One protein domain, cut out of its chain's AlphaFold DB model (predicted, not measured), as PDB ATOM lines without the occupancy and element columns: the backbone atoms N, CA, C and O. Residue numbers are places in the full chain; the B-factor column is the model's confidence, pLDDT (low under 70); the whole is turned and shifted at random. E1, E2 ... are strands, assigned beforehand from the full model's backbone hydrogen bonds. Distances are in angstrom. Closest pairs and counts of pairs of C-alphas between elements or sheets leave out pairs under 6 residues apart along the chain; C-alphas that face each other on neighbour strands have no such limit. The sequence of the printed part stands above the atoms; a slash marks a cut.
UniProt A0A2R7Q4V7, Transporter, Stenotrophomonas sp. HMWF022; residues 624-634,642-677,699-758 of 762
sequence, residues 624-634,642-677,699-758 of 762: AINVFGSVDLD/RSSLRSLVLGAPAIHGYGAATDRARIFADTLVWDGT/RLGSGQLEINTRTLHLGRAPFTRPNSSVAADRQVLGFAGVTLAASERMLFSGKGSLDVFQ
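What this domain is: This is residues 624 to 634, 642 to 677 and 699 to 758 of the 762 residues of the protein "Transporter" of Stenotrophomonas sp. HMWF022 (UniProt A0A2R7Q4V7). The chain is wound in stacked turns, a short solenoid of roughly triangular outline. E1, E4, E7 and E9 stack as one side; E5, E6 and E8, each sharply bent, make the other two, with E2 and E3 stacked on the two arms of E5. The long loop of residues 715 to 730 lies at one corner. The printed part has 107 residues with nine named strands, E1 to E9 in order, in two parallel sheets, and no named helix; it is all strand, compact, with a radius of gyration of the C-alphas of 13.6 A, and spans 37 by 34 by 18 A.

Where its parts are: E1, residues 624 to 628, begins at C-alpha 624 (1.107, -56.508, 38.270). E2 is 631 to 634, E3 647 to 651 and E4 654 to 657. E5, 664 to 674, is 19.5 A long and bends by 116 degrees at residue 671. E6, 703 to 714, 22.3 A, bends by 114 degrees at 711. E7 is 731 to 733. E8, 735 to 748, 22.4 A, bends by 118 degrees at 744. E9, 755 to 757, ends at C-alpha 757 (9.210, -58.573, 25.966).

How they stand to each other: One sheet runs E1, E4, E7, E9; N 625 and O 654 are 2.9 A apart, N 655 and O 731 2.8 A, N 732 and O 755 2.8 A, within hydrogen-bond range. In the branched, twisted sheet, E2 and E3 lie on one side of E5, with N 633 to O 666 at 2.8 A and N 648 to O 671 at 2.9 A. E6 lies on the other side of E5, with N 665 to O 704 at 2.8 A. E8 is the parallel neighbour of E6, with N 707 to O 739 at 2.8 A. The two sheets form a sandwich, two sheets face to face, the parts that face each other 9.1 A centre to centre.

The domain as a whole: The C-alphas of Thr 662 and Ser 725, the farthest apart, are 39.8 A apart. Residues 635 to 641 and 678 to 698 are not printed, with C-alpha gaps of 10.1 A and 22.8 A. The link E6 to E7 is long, and residues 717 to 725 have pLDDT under 70.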
ATOM      1  N   ALA A 624       1.269 -56.646  39.721       91.31
ATOM      2  CA  ALA A 624       1.107 -56.508  38.270       91.31
ATOM      3  C   ALA A 624      -0.366 -56.338  37.859       91.31
ATOM      4  O   ALA A 624      -1.290 -56.701  38.595       91.31
ATOM      5  N   ILE A 625      -0.577 -55.845  36.638       95.06
ATOM      6  CA  ILE A 625      -1.833 -56.022  35.900       95.06
ATOM      7  C   ILE A 625      -1.700 -57.299  35.063       95.06
ATOM      8  O   ILE A 625      -0.783 -57.414  34.260       95.06
ATOM      9  N   ASN A 626      -2.616 -58.249  35.217       96.19
ATOM     10  CA  ASN A 626      -2.634 -59.507  34.474       96.19
ATOM     11  C   ASN A 626      -3.802 -59.505  33.494       96.19
ATOM     12  O   ASN A 626      -4.924 -59.207  33.891       96.19
ATOM     13  N   VAL A 627      -3.566 -59.865  32.237       97.06
ATOM     14  CA  VAL A 627      -4.581 -59.855  31.183       97.06
ATOM     15  C   VAL A 627      -4.808 -61.264  30.652       97.06
ATOM     16  O   VAL A 627      -3.901 -61.881  30.098       97.06
ATOM     17  N   PHE A 628      -6.030 -61.765  30.807       96.00
ATOM     18  CA  PHE A 628      -6.451 -63.108  30.423       96.00
ATOM     19  C   PHE A 628      -7.401 -63.039  29.225       96.00
ATOM     20  O   PHE A 628      -8.549 -62.606  29.349       96.00
ATOM     21  N   GLY A 629      -6.920 -63.496  28.068       94.44
ATOM     22  CA  GLY A 629      -7.669 -63.448  26.813       94.44
ATOM     23  C   GLY A 629      -7.932 -62.022  26.316       94.44
ATOM     24  O   GLY A 629      -7.175 -61.093  26.603       94.44
ATOM     25  N   SER A 630      -9.006 -61.854  25.544       95.12
ATOM     26  CA  SER A 630      -9.432 -60.550  25.027       95.12
ATOM     27  C   SER A 630     -10.204 -59.729  26.070       95.12
ATOM     28  O   SER A 630     -11.095 -60.249  26.745       95.12
ATOM     29  N   VAL A 631      -9.907 -58.429  26.169       95.75
ATOM     30  CA  VAL A 631     -10.601 -57.495  27.070       95.75
ATOM     31  C   VAL A 631     -10.543 -56.066  26.536       95.75
ATOM     32  O   VAL A 631      -9.497 -55.609  26.081       95.75
ATOM     33  N   ASP A 632     -11.654 -55.344  26.653       94.19
ATOM     34  CA  ASP A 632     -11.709 -53.904  26.413       94.19
ATOM     35  C   ASP A 632     -12.013 -53.187  27.731       94.19
ATOM     36  O   ASP A 632     -12.918 -53.592  28.458       94.19
ATOM     37  N   LEU A 633     -11.266 -52.122  28.018       93.44
ATOM     38  CA  LEU A 633     -11.530 -51.166  29.089       93.44
ATOM     39  C   LEU A 633     -11.710 -49.784  28.466       93.44
ATOM     40  O   LEU A 633     -10.733 -49.086  28.199       93.44
ATOM     41  N   ASP A 634     -12.953 -49.395  28.211       93.19
ATOM     42  CA  ASP A 634     -13.296 -48.104  27.619       93.19
ATOM     43  C   ASP A 634     -13.949 -47.183  28.648       93.19
ATOM     44  O   ASP A 634     -15.036 -47.478  29.161       93.19
ATOM     45  N   ARG A 642     -17.138 -39.493  24.571       84.81
ATOM     46  CA  ARG A 642     -16.348 -38.706  25.528       84.81
ATOM     47  C   ARG A 642     -16.122 -39.493  26.810       84.81
ATOM     48  O   ARG A 642     -17.029 -40.154  27.304       84.81
ATOM     49  N   SER A 643     -14.916 -39.395  27.365       85.25
ATOM     50  CA  SER A 643     -14.614 -39.957  28.686       85.25
ATOM     51  C   SER A 643     -15.398 -39.228  29.772       85.25
ATOM     52  O   SER A 643     -15.415 -37.997  29.799       85.25
ATOM     53  N   SER A 644     -16.012 -39.989  30.677       80.69
ATOM     54  CA  SER A 644     -16.579 -39.449  31.921       80.69
ATOM     55  C   SER A 644     -15.482 -39.050  32.916       80.69
ATOM     56  O   SER A 644     -15.656 -38.107  33.683       80.69
ATOM     57  N   LEU A 645     -14.323 -39.714  32.848       88.88
ATOM     58  CA  LEU A 645     -13.144 -39.416  33.657       88.88
ATOM     59  C   LEU A 645     -12.286 -38.319  33.031       88.88
ATOM     60  O   LEU A 645     -11.986 -38.368  31.835       88.88
ATOM     61  N   ARG A 646     -11.785 -37.420  33.883       89.00
ATOM     62  CA  ARG A 646     -10.690 -36.499  33.555       89.00
ATOM     63  C   ARG A 646      -9.348 -37.222  33.504       89.00
ATOM     64  O   ARG A 646      -8.512 -36.869  32.684       89.00
ATOM     65  N   SER A 647      -9.134 -38.218  34.368       90.62
ATOM     66  CA  SER A 647      -7.906 -39.021  34.370       90.62
ATOM     67  C   SER A 647      -8.133 -40.451  34.857       90.62
ATOM     68  O   SER A 647      -8.772 -40.659  35.891       90.62
ATOM     69  N   LEU A 648      -7.525 -41.411  34.161       93.56
ATOM     70  CA  LEU A 648      -7.307 -42.779  34.625       93.56
ATOM     71  C   LEU A 648      -5.834 -42.937  35.029       93.56
ATOM     72  O   LEU A 648      -4.941 -42.669  34.228       93.56
ATOM     73  N   VAL A 649      -5.572 -43.368  36.259       91.25
ATOM     74  CA  VAL A 649      -4.222 -43.667  36.750       91.25
ATOM     75  C   VAL A 649      -4.060 -45.179  36.859       91.25
ATOM     76  O   VAL A 649      -4.865 -45.839  37.512       91.25
ATOM     77  N   LEU A 650      -3.010 -45.718  36.245       91.12
ATOM     78  CA  LEU A 650      -2.569 -47.101  36.391       91.12
ATOM     79  C   LEU A 650      -1.259 -47.118  37.182       91.12
ATOM     80  O   LEU A 650      -0.201 -46.739  36.679       91.12
ATOM     81  N   GLY A 651      -1.328 -47.539  38.439       87.19
ATOM     82  CA  GLY A 651      -0.167 -47.710  39.303       87.19
ATOM     83  C   GLY A 651       0.269 -49.166  39.330       87.19
ATOM     84  O   GLY A 651      -0.114 -49.880  40.245       87.19
ATOM     85  N   ALA A 652       1.025 -49.620  38.332       87.81
ATOM     86  CA  ALA A 652       1.545 -50.984  38.298       87.81
ATOM     87  C   ALA A 652       2.954 -51.031  37.693       87.81
ATOM     88  O   ALA A 652       3.177 -50.380  36.664       87.81
ATOM     89  N   PRO A 653       3.885 -51.809  38.275       88.44
ATOM     90  CA  PRO A 653       5.229 -51.988  37.724       88.44
ATOM     91  C   PRO A 653       5.220 -52.802  36.425       88.44
ATOM     92  O   PRO A 653       6.078 -52.594  35.572       88.44
ATOM     93  N   ALA A 654       4.249 -53.705  36.247       92.06
ATOM     94  CA  ALA A 654       4.193 -54.595  35.095       92.06
ATOM     95  C   ALA A 654       2.768 -54.854  34.580       92.06
ATOM     96  O   ALA A 654       1.799 -54.816  35.345       92.06
ATOM     97  N   ILE A 655       2.658 -55.147  33.280       95.19
ATOM     98  CA  ILE A 655       1.464 -55.682  32.616       95.19
ATOM     99  C   ILE A 655       1.828 -57.026  31.974       95.19
ATOM    100  O   ILE A 655       2.688 -57.082  31.096       95.19
ATOM    101  N   HIS A 656       1.170 -58.108  32.384       96.06
ATOM    102  CA  HIS A 656       1.401 -59.459  31.874       96.06
ATOM    103  C   HIS A 656       0.232 -59.935  31.011       96.06
ATOM    104  O   HIS A 656      -0.924 -59.842  31.420       96.06
ATOM    105  N   GLY A 657       0.530 -60.479  29.835       96.19
ATOM    106  CA  GLY A 657      -0.430 -61.058  28.901       96.19
ATOM    107  C   GLY A 657      -0.432 -62.584  28.946       96.19
ATOM    108  O   GLY A 657       0.610 -63.229  28.836       96.19
ATOM    109  N   TYR A 658      -1.628 -63.159  29.062       95.19
ATOM    110  CA  TYR A 658      -1.898 -64.601  29.076       95.19
ATOM    111  C   TYR A 658      -2.929 -64.988  27.997       95.19
ATOM    112  O   TYR A 658      -3.743 -65.890  28.189       95.19
ATOM    113  N   GLY A 659      -2.940 -64.251  26.879       93.38
ATOM    114  CA  GLY A 659      -3.849 -64.452  25.744       93.38
ATOM    115  C   GLY A 659      -3.212 -65.190  24.561       93.38
ATOM    116  O   GLY A 659      -1.990 -65.203  24.392       93.38
ATOM    117  N   ALA A 660      -4.053 -65.780  23.714       94.06
ATOM    118  CA  ALA A 660      -3.652 -66.377  22.444       94.06
ATOM    119  C   ALA A 660      -3.276 -65.303  21.405       94.06
ATOM    120  O   ALA A 660      -3.593 -64.127  21.558       94.06
ATOM    121  N   ALA A 661      -2.662 -65.711  20.292       93.94
ATOM    122  CA  ALA A 661      -2.213 -64.798  19.233       93.94
ATOM    123  C   ALA A 661      -3.330 -63.922  18.627       93.94
ATOM    124  O   ALA A 661      -3.066 -62.853  18.081       93.94
ATOM    125  N   THR A 662      -4.582 -64.383  18.696       95.06
ATOM    126  CA  THR A 662      -5.760 -63.653  18.208       95.06
ATOM    127  C   THR A 662      -6.362 -62.707  19.243       95.06
ATOM    128  O   THR A 662      -7.217 -61.899  18.882       95.06
ATOM    129  N   ASP A 663      -5.955 -62.815  20.510       96.75
ATOM    130  CA  ASP A 663      -6.527 -62.023  21.589       96.75
ATOM    131  C   ASP A 663      -6.024 -60.582  21.577       96.75
ATOM    132  O   ASP A 663      -4.853 -60.300  21.292       96.75
ATOM    133  N   ARG A 664      -6.927 -59.660  21.925       96.06
ATOM    134  CA  ARG A 664      -6.631 -58.228  22.022       96.06
ATOM    135  C   ARG A 664      -7.060 -57.661  23.365       96.06
ATOM    136  O   ARG A 664      -8.214 -57.801  23.766       96.06
ATOM    137  N   ALA A 665      -6.137 -56.962  24.008       97.00
ATOM    138  CA  ALA A 665      -6.355 -56.183  25.212       97.00
ATOM    139  C   ALA A 665      -6.324 -54.696  24.854       97.00
ATOM    140  O   ALA A 665      -5.286 -54.195  24.423       97.00
ATOM    141  N   ARG A 666      -7.445 -53.983  24.998       96.44
ATOM    142  CA  ARG A 666      -7.557 -52.576  24.591       96.44
ATOM    143  C   ARG A 666      -7.970 -51.693  25.760       96.44
ATOM    144  O   ARG A 666      -8.968 -51.964  26.418       96.44
ATOM    145  N   ILE A 667      -7.237 -50.610  25.996       95.38
ATOM    146  CA  ILE A 667      -7.575 -49.583  26.989       95.38
ATOM    147  C   ILE A 667      -7.857 -48.278  26.252       95.38
ATOM    148  O   ILE A 667      -6.996 -47.779  25.527       95.38
ATOM    149  N   PHE A 668      -9.042 -47.711  26.455       94.94
ATOM    150  CA  PHE A 668      -9.442 -46.418  25.918       94.94
ATOM    151  C   PHE A 668      -9.708 -45.438  27.059       94.94
ATOM    152  O   PHE A 668     -10.588 -45.668  27.887       94.94
ATOM    153  N   ALA A 669      -8.967 -44.333  27.089       93.94
ATOM    154  CA  ALA A 669      -9.142 -43.283  28.089       93.94
ATOM    155  C   ALA A 669      -8.879 -41.895  27.500       93.94
ATOM    156  O   ALA A 669      -8.136 -41.755  26.537       93.94
ATOM    157  N   ASP A 670      -9.449 -40.837  28.075       93.69
ATOM    158  CA  ASP A 670      -9.087 -39.478  27.648       93.69
ATOM    159  C   ASP A 670      -7.641 -39.146  28.052       93.69
ATOM    160  O   ASP A 670      -6.775 -38.965  27.196       93.69
ATOM    161  N   THR A 671      -7.361 -39.150  29.354       94.44
ATOM    162  CA  THR A 671      -6.008 -38.996  29.899       94.44
ATOM    163  C   THR A 671      -5.650 -40.230  30.716       94.44
ATOM    164  O   THR A 671      -6.359 -40.547  31.674       94.44
ATOM    165  N   LEU A 672      -4.555 -40.908  30.362       95.00
ATOM    166  CA  LEU A 672      -4.014 -42.038  31.120       95.00
ATOM    167  C   LEU A 672      -2.642 -41.686  31.690       95.00
ATOM    168  O   LEU A 672      -1.758 -41.263  30.946       95.00
ATOM    169  N   VAL A 673      -2.456 -41.902  32.992       92.50
ATOM    170  CA  VAL A 673      -1.145 -41.829  33.650       92.50
ATOM    171  C   VAL A 673      -0.728 -43.230  34.073       92.50
ATOM    172  O   VAL A 673      -1.468 -43.888  34.797       92.50
ATOM    173  N   TRP A 674       0.451 -43.681  33.656       92.12
ATOM    174  CA  TRP A 674       1.015 -44.955  34.097       92.12
ATOM    175  C   TRP A 674       2.202 -44.698  35.032       92.12
ATOM    176  O   TRP A 674       3.277 -44.323  34.563       92.12
ATOM    177  N   ASP A 675       2.012 -44.911  36.340       85.44
ATOM    178  CA  ASP A 675       3.006 -44.594  37.386       85.44
ATOM    179  C   ASP A 675       4.265 -45.470  37.291       85.44
ATOM    180  O   ASP A 675       5.378 -44.973  37.434       85.44
ATOM    181  N   GLY A 676       4.106 -46.753  36.952       82.75
ATOM    182  CA  GLY A 676       5.198 -47.728  36.935       82.75
ATOM    183  C   GLY A 676       5.569 -48.212  38.339       82.75
ATOM    184  O   GLY A 676       4.728 -48.242  39.240       82.75
ATOM    185  N   THR A 677       6.833 -48.593  38.522       75.50
ATOM    186  CA  THR A 677       7.384 -49.141  39.766       75.50
ATOM    187  C   THR A 677       7.142 -48.238  40.962       75.50
ATOM    188  O   THR A 677       7.593 -47.092  41.001       75.50
ATOM    189  N   ARG A 699       3.085 -69.578  31.118       88.38
ATOM    190  CA  ARG A 699       1.746 -69.217  30.640       88.38
ATOM    191  C   ARG A 699       1.729 -67.949  29.795       88.38
ATOM    192  O   ARG A 699       0.652 -67.587  29.330       88.38
ATOM    193  N   LEU A 700       2.868 -67.271  29.630       92.50
ATOM    194  CA  LEU A 700       2.939 -66.029  28.862       92.50
ATOM    195  C   LEU A 700       2.394 -66.231  27.445       92.50
ATOM    196  O   LEU A 700       2.645 -67.248  26.796       92.50
ATOM    197  N   GLY A 701       1.593 -65.261  27.016       92.62
ATOM    198  CA  GLY A 701       0.839 -65.314  25.777       92.62
ATOM    199  C   GLY A 701       1.555 -64.706  24.573       92.62
ATOM    200  O   GLY A 701       2.746 -64.391  24.580       92.62
ATOM    201  N   SER A 702       0.778 -64.532  23.508       94.19
ATOM    202  CA  SER A 702       1.206 -63.897  22.254       94.19
ATOM    203  C   SER A 702       0.158 -62.934  21.688       94.19
ATOM    204  O   SER A 702       0.184 -62.611  20.502       94.19
ATOM    205  N   GLY A 703      -0.766 -62.465  22.531       95.12
ATOM    206  CA  GLY A 703      -1.802 -61.502  22.150       95.12
ATOM    207  C   GLY A 703      -1.262 -60.094  21.876       95.12
ATOM    208  O   GLY A 703      -0.053 -59.855  21.848       95.12
ATOM    209  N   GLN A 704      -2.174 -59.140  21.691       96.62
ATOM    210  CA  GLN A 704      -1.855 -57.730  21.425       96.62
ATOM    211  C   GLN A 704      -2.351 -56.823  22.559       96.62
ATOM    212  O   GLN A 704      -3.490 -56.974  23.003       96.62
ATOM    213  N   LEU A 705      -1.529 -55.861  22.988       97.31
ATOM    214  CA  LEU A 705      -1.920 -54.796  23.919       97.31
ATOM    215  C   LEU A 705      -2.021 -53.460  23.175       97.31
ATOM    216  O   LEU A 705      -1.061 -53.025  22.547       97.31
ATOM    217  N   GLU A 706      -3.153 -52.772  23.286       97.50
ATOM    218  CA  GLU A 706      -3.367 -51.454  22.687       97.50
ATOM    219  C   GLU A 706      -3.852 -50.454  23.751       97.50
ATOM    220  O   GLU A 706      -4.908 -50.627  24.357       97.50
ATOM    221  N   ILE A 707      -3.105 -49.371  23.963       96.81
ATOM    222  CA  ILE A 707      -3.494 -48.253  24.830       96.81
ATOM    223  C   ILE A 707      -3.776 -47.046  23.940       96.81
ATOM    224  O   ILE A 707      -2.865 -46.482  23.337       96.81
ATOM    225  N   ASN A 708      -5.044 -46.651  23.863       96.25
ATOM    226  CA  ASN A 708      -5.549 -45.604  22.985       96.25
ATOM    227  C   ASN A 708      -6.073 -44.429  23.815       96.25
ATOM    228  O   ASN A 708      -7.062 -44.550  24.539       96.25
ATOM    229  N   THR A 709      -5.420 -43.273  23.708       95.88
ATOM    230  CA  THR A 709      -5.729 -42.108  24.546       95.88
ATOM    231  C   THR A 709      -5.770 -40.795  23.779       95.88
ATOM    232  O   THR A 709      -5.305 -40.719  22.641       95.88
ATOM    233  N   ARG A 710      -6.287 -39.727  24.401       95.06
ATOM    234  CA  ARG A 710      -5.995 -38.357  23.944       95.06
ATOM    235  C   ARG A 710      -4.621 -37.923  24.449       95.06
ATOM    236  O   ARG A 710      -3.795 -37.459  23.664       95.06
ATOM    237  N   THR A 711      -4.375 -38.098  25.747       95.50
ATOM    238  CA  THR A 711      -3.082 -37.842  26.398       95.50
ATOM    239  C   THR A 711      -2.605 -39.085  27.149       95.50
ATOM    240  O   THR A 711      -3.299 -39.567  28.044       95.50
ATOM    241  N   LEU A 712      -1.397 -39.559  26.837       95.56
ATOM    242  CA  LEU A 712      -0.714 -40.613  27.595       95.56
ATOM    243  C   LEU A 712       0.459 -40.010  28.364       95.56
ATOM    244  O   LEU A 712       1.300 -39.335  27.775       95.56
ATOM    245  N   HIS A 713       0.545 -40.278  29.664       93.56
ATOM    246  CA  HIS A 713       1.644 -39.840  30.514       93.56
ATOM    247  C   HIS A 713       2.345 -41.040  31.151       93.56
ATOM    248  O   HIS A 713       1.786 -41.725  32.006       93.56
ATOM    249  N   LEU A 714       3.589 -41.282  30.743       91.56
ATOM    250  CA  LEU A 714       4.489 -42.218  31.408       91.56
ATOM    251  C   LEU A 714       5.325 -41.431  32.422       91.56
ATOM    252  O   LEU A 714       6.334 -40.800  32.095       91.56
ATOM    253  N   GLY A 715       4.851 -41.405  33.661       82.31
ATOM    254  CA  GLY A 715       5.469 -40.663  34.750       82.31
ATOM    255  C   GLY A 715       4.748 -40.916  36.063       82.31
ATOM    256  O   GLY A 715       3.788 -41.676  36.102       82.31
ATOM    257  N   ARG A 716       5.209 -40.274  37.139       78.12
ATOM    258  CA  ARG A 716       4.599 -40.420  38.466       78.12
ATOM    259  C   ARG A 716       3.157 -39.923  38.474       78.12
ATOM    260  O   ARG A 716       2.869 -38.863  37.913       78.12
ATOM    261  N   ALA A 717       2.273 -40.673  39.130       69.12
ATOM    262  CA  ALA A 717       0.881 -40.285  39.239       69.12
ATOM    263  C   ALA A 717       0.735 -38.949  39.990       69.12
ATOM    264  O   ALA A 717       1.462 -38.676  40.950       69.12
ATOM    265  N   PRO A 718      -0.230 -38.103  39.602       57.97
ATOM    266  CA  PRO A 718      -0.643 -36.985  40.431       57.97
ATOM    267  C   PRO A 718      -1.024 -37.483  41.834       57.97
ATOM    268  O   PRO A 718      -1.660 -38.524  41.971       57.97
ATOM    269  N   PHE A 719      -0.673 -36.728  42.877       52.34
ATOM    270  CA  PHE A 719      -1.046 -37.019  44.274       52.34
ATOM    271  C   PHE A 719      -0.407 -38.272  44.896       52.34
ATOM    272  O   PHE A 719      -0.756 -38.623  46.026       52.34
ATOM    273  N   THR A 720       0.572 -38.897  44.235       54.28
ATOM    274  CA  THR A 720       1.582 -39.725  44.909       54.28
ATOM    275  C   THR A 720       2.734 -38.834  45.362       54.28
ATOM    276  O   THR A 720       2.926 -37.731  44.844       54.28
ATOM    277  N   ARG A 721       3.491 -39.250  46.382       51.41
ATOM    278  CA  ARG A 721       4.714 -38.526  46.745       51.41
ATOM    279  C   ARG A 721       5.802 -38.877  45.739       51.41
ATOM    280  O   ARG A 721       6.264 -40.018  45.766       51.41
ATOM    281  N   PRO A 722       6.238 -37.940  44.877       49.69
ATOM    282  CA  PRO A 722       7.282 -38.228  43.913       49.69
ATOM    283  C   PRO A 722       8.580 -38.449  44.684       49.69
ATOM    284  O   PRO A 722       9.069 -37.530  45.342       49.69
ATOM    285  N   ASN A 723       9.137 -39.655  44.612       57.56
ATOM    286  CA  ASN A 723      10.521 -39.873  44.994       57.56
ATOM    287  C   ASN A 723      11.368 -39.944  43.723       57.56
ATOM    288  O   ASN A 723      11.198 -40.852  42.910       57.56
ATOM    289  N   SER A 724      12.261 -38.973  43.539       58.84
ATOM    290  CA  SER A 724      13.169 -38.924  42.393       58.84
ATOM    291  C   SER A 724      14.268 -39.989  42.444       58.84
ATOM    292  O   SER A 724      14.909 -40.221  41.417       58.84
ATOM    293  N   SER A 725      14.492 -40.648  43.591       65.06
ATOM    294  CA  SER A 725      15.491 -41.717  43.708       65.06
ATOM    295  C   SER A 725      15.002 -43.070  43.184       65.06
ATOM    296  O   SER A 725      15.815 -43.853  42.693       65.06
ATOM    297  N   VAL A 726      13.687 -43.322  43.190       73.00
ATOM    298  CA  VAL A 726      13.095 -44.563  42.663       73.00
ATOM    299  C   VAL A 726      12.673 -44.356  41.212       73.00
ATOM    300  O   VAL A 726      11.805 -43.529  40.918       73.00
ATOM    301  N   ALA A 727      13.265 -45.126  40.300       80.94
ATOM    302  CA  ALA A 727      12.882 -45.119  38.895       80.94
ATOM    303  C   ALA A 727      11.457 -45.677  38.715       80.94
ATOM    304  O   ALA A 727      11.056 -46.646  39.355       80.94
ATOM    305  N   ALA A 728      10.667 -45.011  37.885       81.75
ATOM    306  CA  ALA A 728       9.314 -45.376  37.497       81.75
ATOM    307  C   ALA A 728       9.357 -46.417  36.372       81.75
ATOM    308  O   ALA A 728       8.854 -46.149  35.283       81.75
ATOM    309  N   ASP A 729      10.035 -47.543  36.590       87.88
ATOM    310  CA  ASP A 729      10.209 -48.566  35.554       87.88
ATOM    311  C   ASP A 729       8.872 -49.246  35.231       87.88
ATOM    312  O   ASP A 729       7.959 -49.292  36.060       87.88
ATOM    313  N   ARG A 730       8.713 -49.697  33.989       91.50
ATOM    314  CA  ARG A 730       7.486 -50.330  33.495       91.50
ATOM    315  C   ARG A 730       7.866 -51.534  32.666       91.50
ATOM    316  O   ARG A 730       8.709 -51.411  31.784       91.50
ATOM    317  N   GLN A 731       7.195 -52.652  32.892       92.62
ATOM    318  CA  GLN A 731       7.399 -53.856  32.102       92.62
ATOM    319  C   GLN A 731       6.103 -54.301  31.424       92.62
ATOM    320  O   GLN A 731       5.029 -54.269  32.020       92.62
ATOM    321  N   VAL A 732       6.201 -54.750  30.176       94.38
ATOM    322  CA  VAL A 732       5.134 -55.471  29.480       94.38
ATOM    323  C   VAL A 732       5.670 -56.834  29.065       94.38
ATOM    324  O   VAL A 732       6.690 -56.900  28.385       94.38
ATOM    325  N   LEU A 733       4.991 -57.907  29.476       94.25
ATOM    326  CA  LEU A 733       5.367 -59.297  29.192       94.25
ATOM    327  C   LEU A 733       4.203 -60.061  28.554       94.25
ATOM    328  O   LEU A 733       3.057 -59.831  28.927       94.25
ATOM    329  N   GLY A 734       4.471 -61.018  27.660       94.50
ATOM    330  CA  GLY A 734       3.446 -61.945  27.148       94.50
ATOM    331  C   GLY A 734       2.537 -61.374  26.056       94.50
ATOM    332  O   GLY A 734       1.398 -61.819  25.897       94.50
ATOM    333  N   PHE A 735       3.032 -60.385  25.309       95.62
ATOM    334  CA  PHE A 735       2.362 -59.822  24.139       95.62
ATOM    335  C   PHE A 735       3.291 -59.887  22.925       95.62
ATOM    336  O   PHE A 735       4.472 -59.570  23.031       95.62
ATOM    337  N   ALA A 736       2.756 -60.260  21.761       94.00
ATOM    338  CA  ALA A 736       3.497 -60.219  20.498       94.00
ATOM    339  C   ALA A 736       3.573 -58.796  19.909       94.00
ATOM    340  O   ALA A 736       4.327 -58.550  18.970       94.00
ATOM    341  N   GLY A 737       2.781 -57.857  20.434       93.44
ATOM    342  CA  GLY A 737       2.836 -56.452  20.052       93.44
ATOM    343  C   GLY A 737       2.162 -55.538  21.072       93.44
ATOM    344  O   GLY A 737       1.162 -55.898  21.699       93.44
ATOM    345  N   VAL A 738       2.737 -54.343  21.234       96.00
ATOM    346  CA  VAL A 738       2.235 -53.276  22.108       96.00
ATOM    347  C   VAL A 738       2.076 -52.002  21.288       96.00
ATOM    348  O   VAL A 738       3.034 -51.514  20.692       96.00
ATOM    349  N   THR A 739       0.870 -51.445  21.277       96.69
ATOM    350  CA  THR A 739       0.553 -50.172  20.624       96.69
ATOM    351  C   THR A 739       0.226 -49.124  21.678       96.69
ATOM    352  O   THR A 739      -0.743 -49.269  22.419       96.69
ATOM    353  N   LEU A 740       1.005 -48.042  21.722       96.50
ATOM    354  CA  LEU A 740       0.718 -46.860  22.535       96.50
ATOM    355  C   LEU A 740       0.326 -45.706  21.609       96.50
ATOM    356  O   LEU A 740       1.175 -45.142  20.919       96.50
ATOM    357  N   ALA A 741      -0.957 -45.352  21.589       96.12
ATOM    358  CA  ALA A 741      -1.498 -44.291  20.754       96.12
ATOM    359  C   ALA A 741      -2.038 -43.142  21.617       96.12
ATOM    360  O   ALA A 741      -2.854 -43.339  22.520       96.12
ATOM    361  N   ALA A 742      -1.599 -41.922  21.312       96.06
ATOM    362  CA  ALA A 742      -2.123 -40.696  21.901       96.06
ATOM    363  C   ALA A 742      -2.481 -39.714  20.782       96.06
ATOM    364  O   ALA A 742      -1.616 -39.348  19.988       96.06
ATOM    365  N   SER A 743      -3.747 -39.299  20.698       95.50
ATOM    366  CA  SER A 743      -4.219 -38.448  19.598       95.50
ATOM    367  C   SER A 743      -3.740 -36.997  19.697       95.50
ATOM    368  O   SER A 743      -3.745 -36.292  18.693       95.50
ATOM    369  N   GLU A 744      -3.370 -36.531  20.895       96.00
ATOM    370  CA  GLU A 744      -2.853 -35.176  21.120       96.00
ATOM    371  C   GLU A 744      -1.369 -35.190  21.491       96.00
ATOM    372  O   GLU A 744      -0.569 -34.528  20.833       96.00
ATOM    373  N   ARG A 745      -0.986 -35.916  22.552       95.56
ATOM    374  CA  ARG A 745       0.414 -35.970  22.999       95.56
ATOM    375  C   ARG A 745       0.727 -37.149  23.908       95.56
ATOM    376  O   ARG A 745      -0.111 -37.593  24.692       95.56
ATOM    377  N   MET A 746       1.989 -37.563  23.863       95.25
ATOM    378  CA  MET A 746       2.602 -38.479  24.817       95.25
ATOM    379  C   MET A 746       3.621 -37.712  25.664       95.25
ATOM    380  O   MET A 746       4.457 -36.984  25.129       95.25
ATOM    381  N   LEU A 747       3.516 -37.831  26.985       93.31
ATOM    382  CA  LEU A 747       4.371 -37.160  27.957       93.31
ATOM    383  C   LEU A 747       5.216 -38.198  28.689       93.31
ATOM    384  O   LEU A 747       4.702 -39.220  29.136       93.31
ATOM    385  N   PHE A 748       6.494 -37.891  28.867       89.56
ATOM    386  CA  PHE A 748       7.437 -38.702  29.628       89.56
ATOM    387  C   PHE A 748       8.068 -37.805  30.687       89.56
ATOM    388  O   PHE A 748       8.555 -36.720  30.364       89.56
ATOM    389  N   SER A 749       8.027 -38.210  31.954       83.62
ATOM    390  CA  SER A 749       8.590 -37.394  33.036       83.62
ATOM    391  C   SER A 749       9.166 -38.239  34.162       83.62
ATOM    392  O   SER A 749       8.558 -39.231  34.561       83.62
ATOM    393  N   GLY A 750      10.254 -37.759  34.760       77.06
ATOM    394  CA  GLY A 750      10.966 -38.468  35.821       77.06
ATOM    395  C   GLY A 750      11.966 -39.489  35.272       77.06
ATOM    396  O   GLY A 750      12.209 -39.557  34.070       77.06
ATOM    397  N   LYS A 751      12.575 -40.260  36.174       82.12
ATOM    398  CA  LYS A 751      13.466 -41.382  35.852       82.12
ATOM    399  C   LYS A 751      12.619 -42.647  35.689       82.12
ATOM    400  O   LYS A 751      11.769 -42.873  36.543       82.12
ATOM    401  N   GLY A 752      12.848 -43.460  34.661       85.81
ATOM    402  CA  GLY A 752      12.186 -44.760  34.475       85.81
ATOM    403  C   GLY A 752      12.366 -45.330  33.065       85.81
ATOM    404  O   GLY A 752      12.669 -44.569  32.143       85.81
ATOM    405  N   SER A 753      12.168 -46.639  32.903       89.62
ATOM    406  CA  SER A 753      12.092 -47.333  31.606       89.62
ATOM    407  C   SER A 753      10.659 -47.751  31.230       89.62
ATOM    408  O   SER A 753       9.721 -47.675  32.032       89.62
ATOM    409  N   LEU A 754      10.496 -48.173  29.974       92.12
ATOM    410  CA  LEU A 754       9.402 -49.024  29.517       92.12
ATOM    411  C   LEU A 754      10.030 -50.164  28.716       92.12
ATOM    412  O   LEU A 754      10.492 -49.941  27.597       92.12
ATOM    413  N   ASP A 755      10.020 -51.359  29.290       91.81
ATOM    414  CA  ASP A 755      10.612 -52.553  28.706       91.81
ATOM    415  C   ASP A 755       9.502 -53.503  28.241       91.81
ATOM    416  O   ASP A 755       8.540 -53.764  28.967       91.81
ATOM    417  N   VAL A 756       9.604 -53.996  27.006       92.56
ATOM    418  CA  VAL A 756       8.573 -54.818  26.362       92.56
ATOM    419  C   VAL A 756       9.213 -56.104  25.863       92.56
ATOM    420  O   VAL A 756      10.092 -56.051  25.008       92.56
ATOM    421  N   PHE A 757       8.742 -57.246  26.365       90.00
ATOM    422  CA  PHE A 757       9.210 -58.573  25.966       90.00
ATOM    423  C   PHE A 757       8.021 -59.500  25.712       90.00
ATOM    424  O   PHE A 757       6.958 -59.352  26.323       90.00
ATOM    425  N   GLN A 758       8.189 -60.492  24.840       87.38
ATOM    426  CA  GLN A 758       7.171 -61.522  24.674       87.38
ATOM    427  C   GLN A 758       7.409 -62.655  25.676       87.38
ATOM    428  O   GLN A 758       6.482 -63.058  26.385       87.38
TER     429      GLN A 758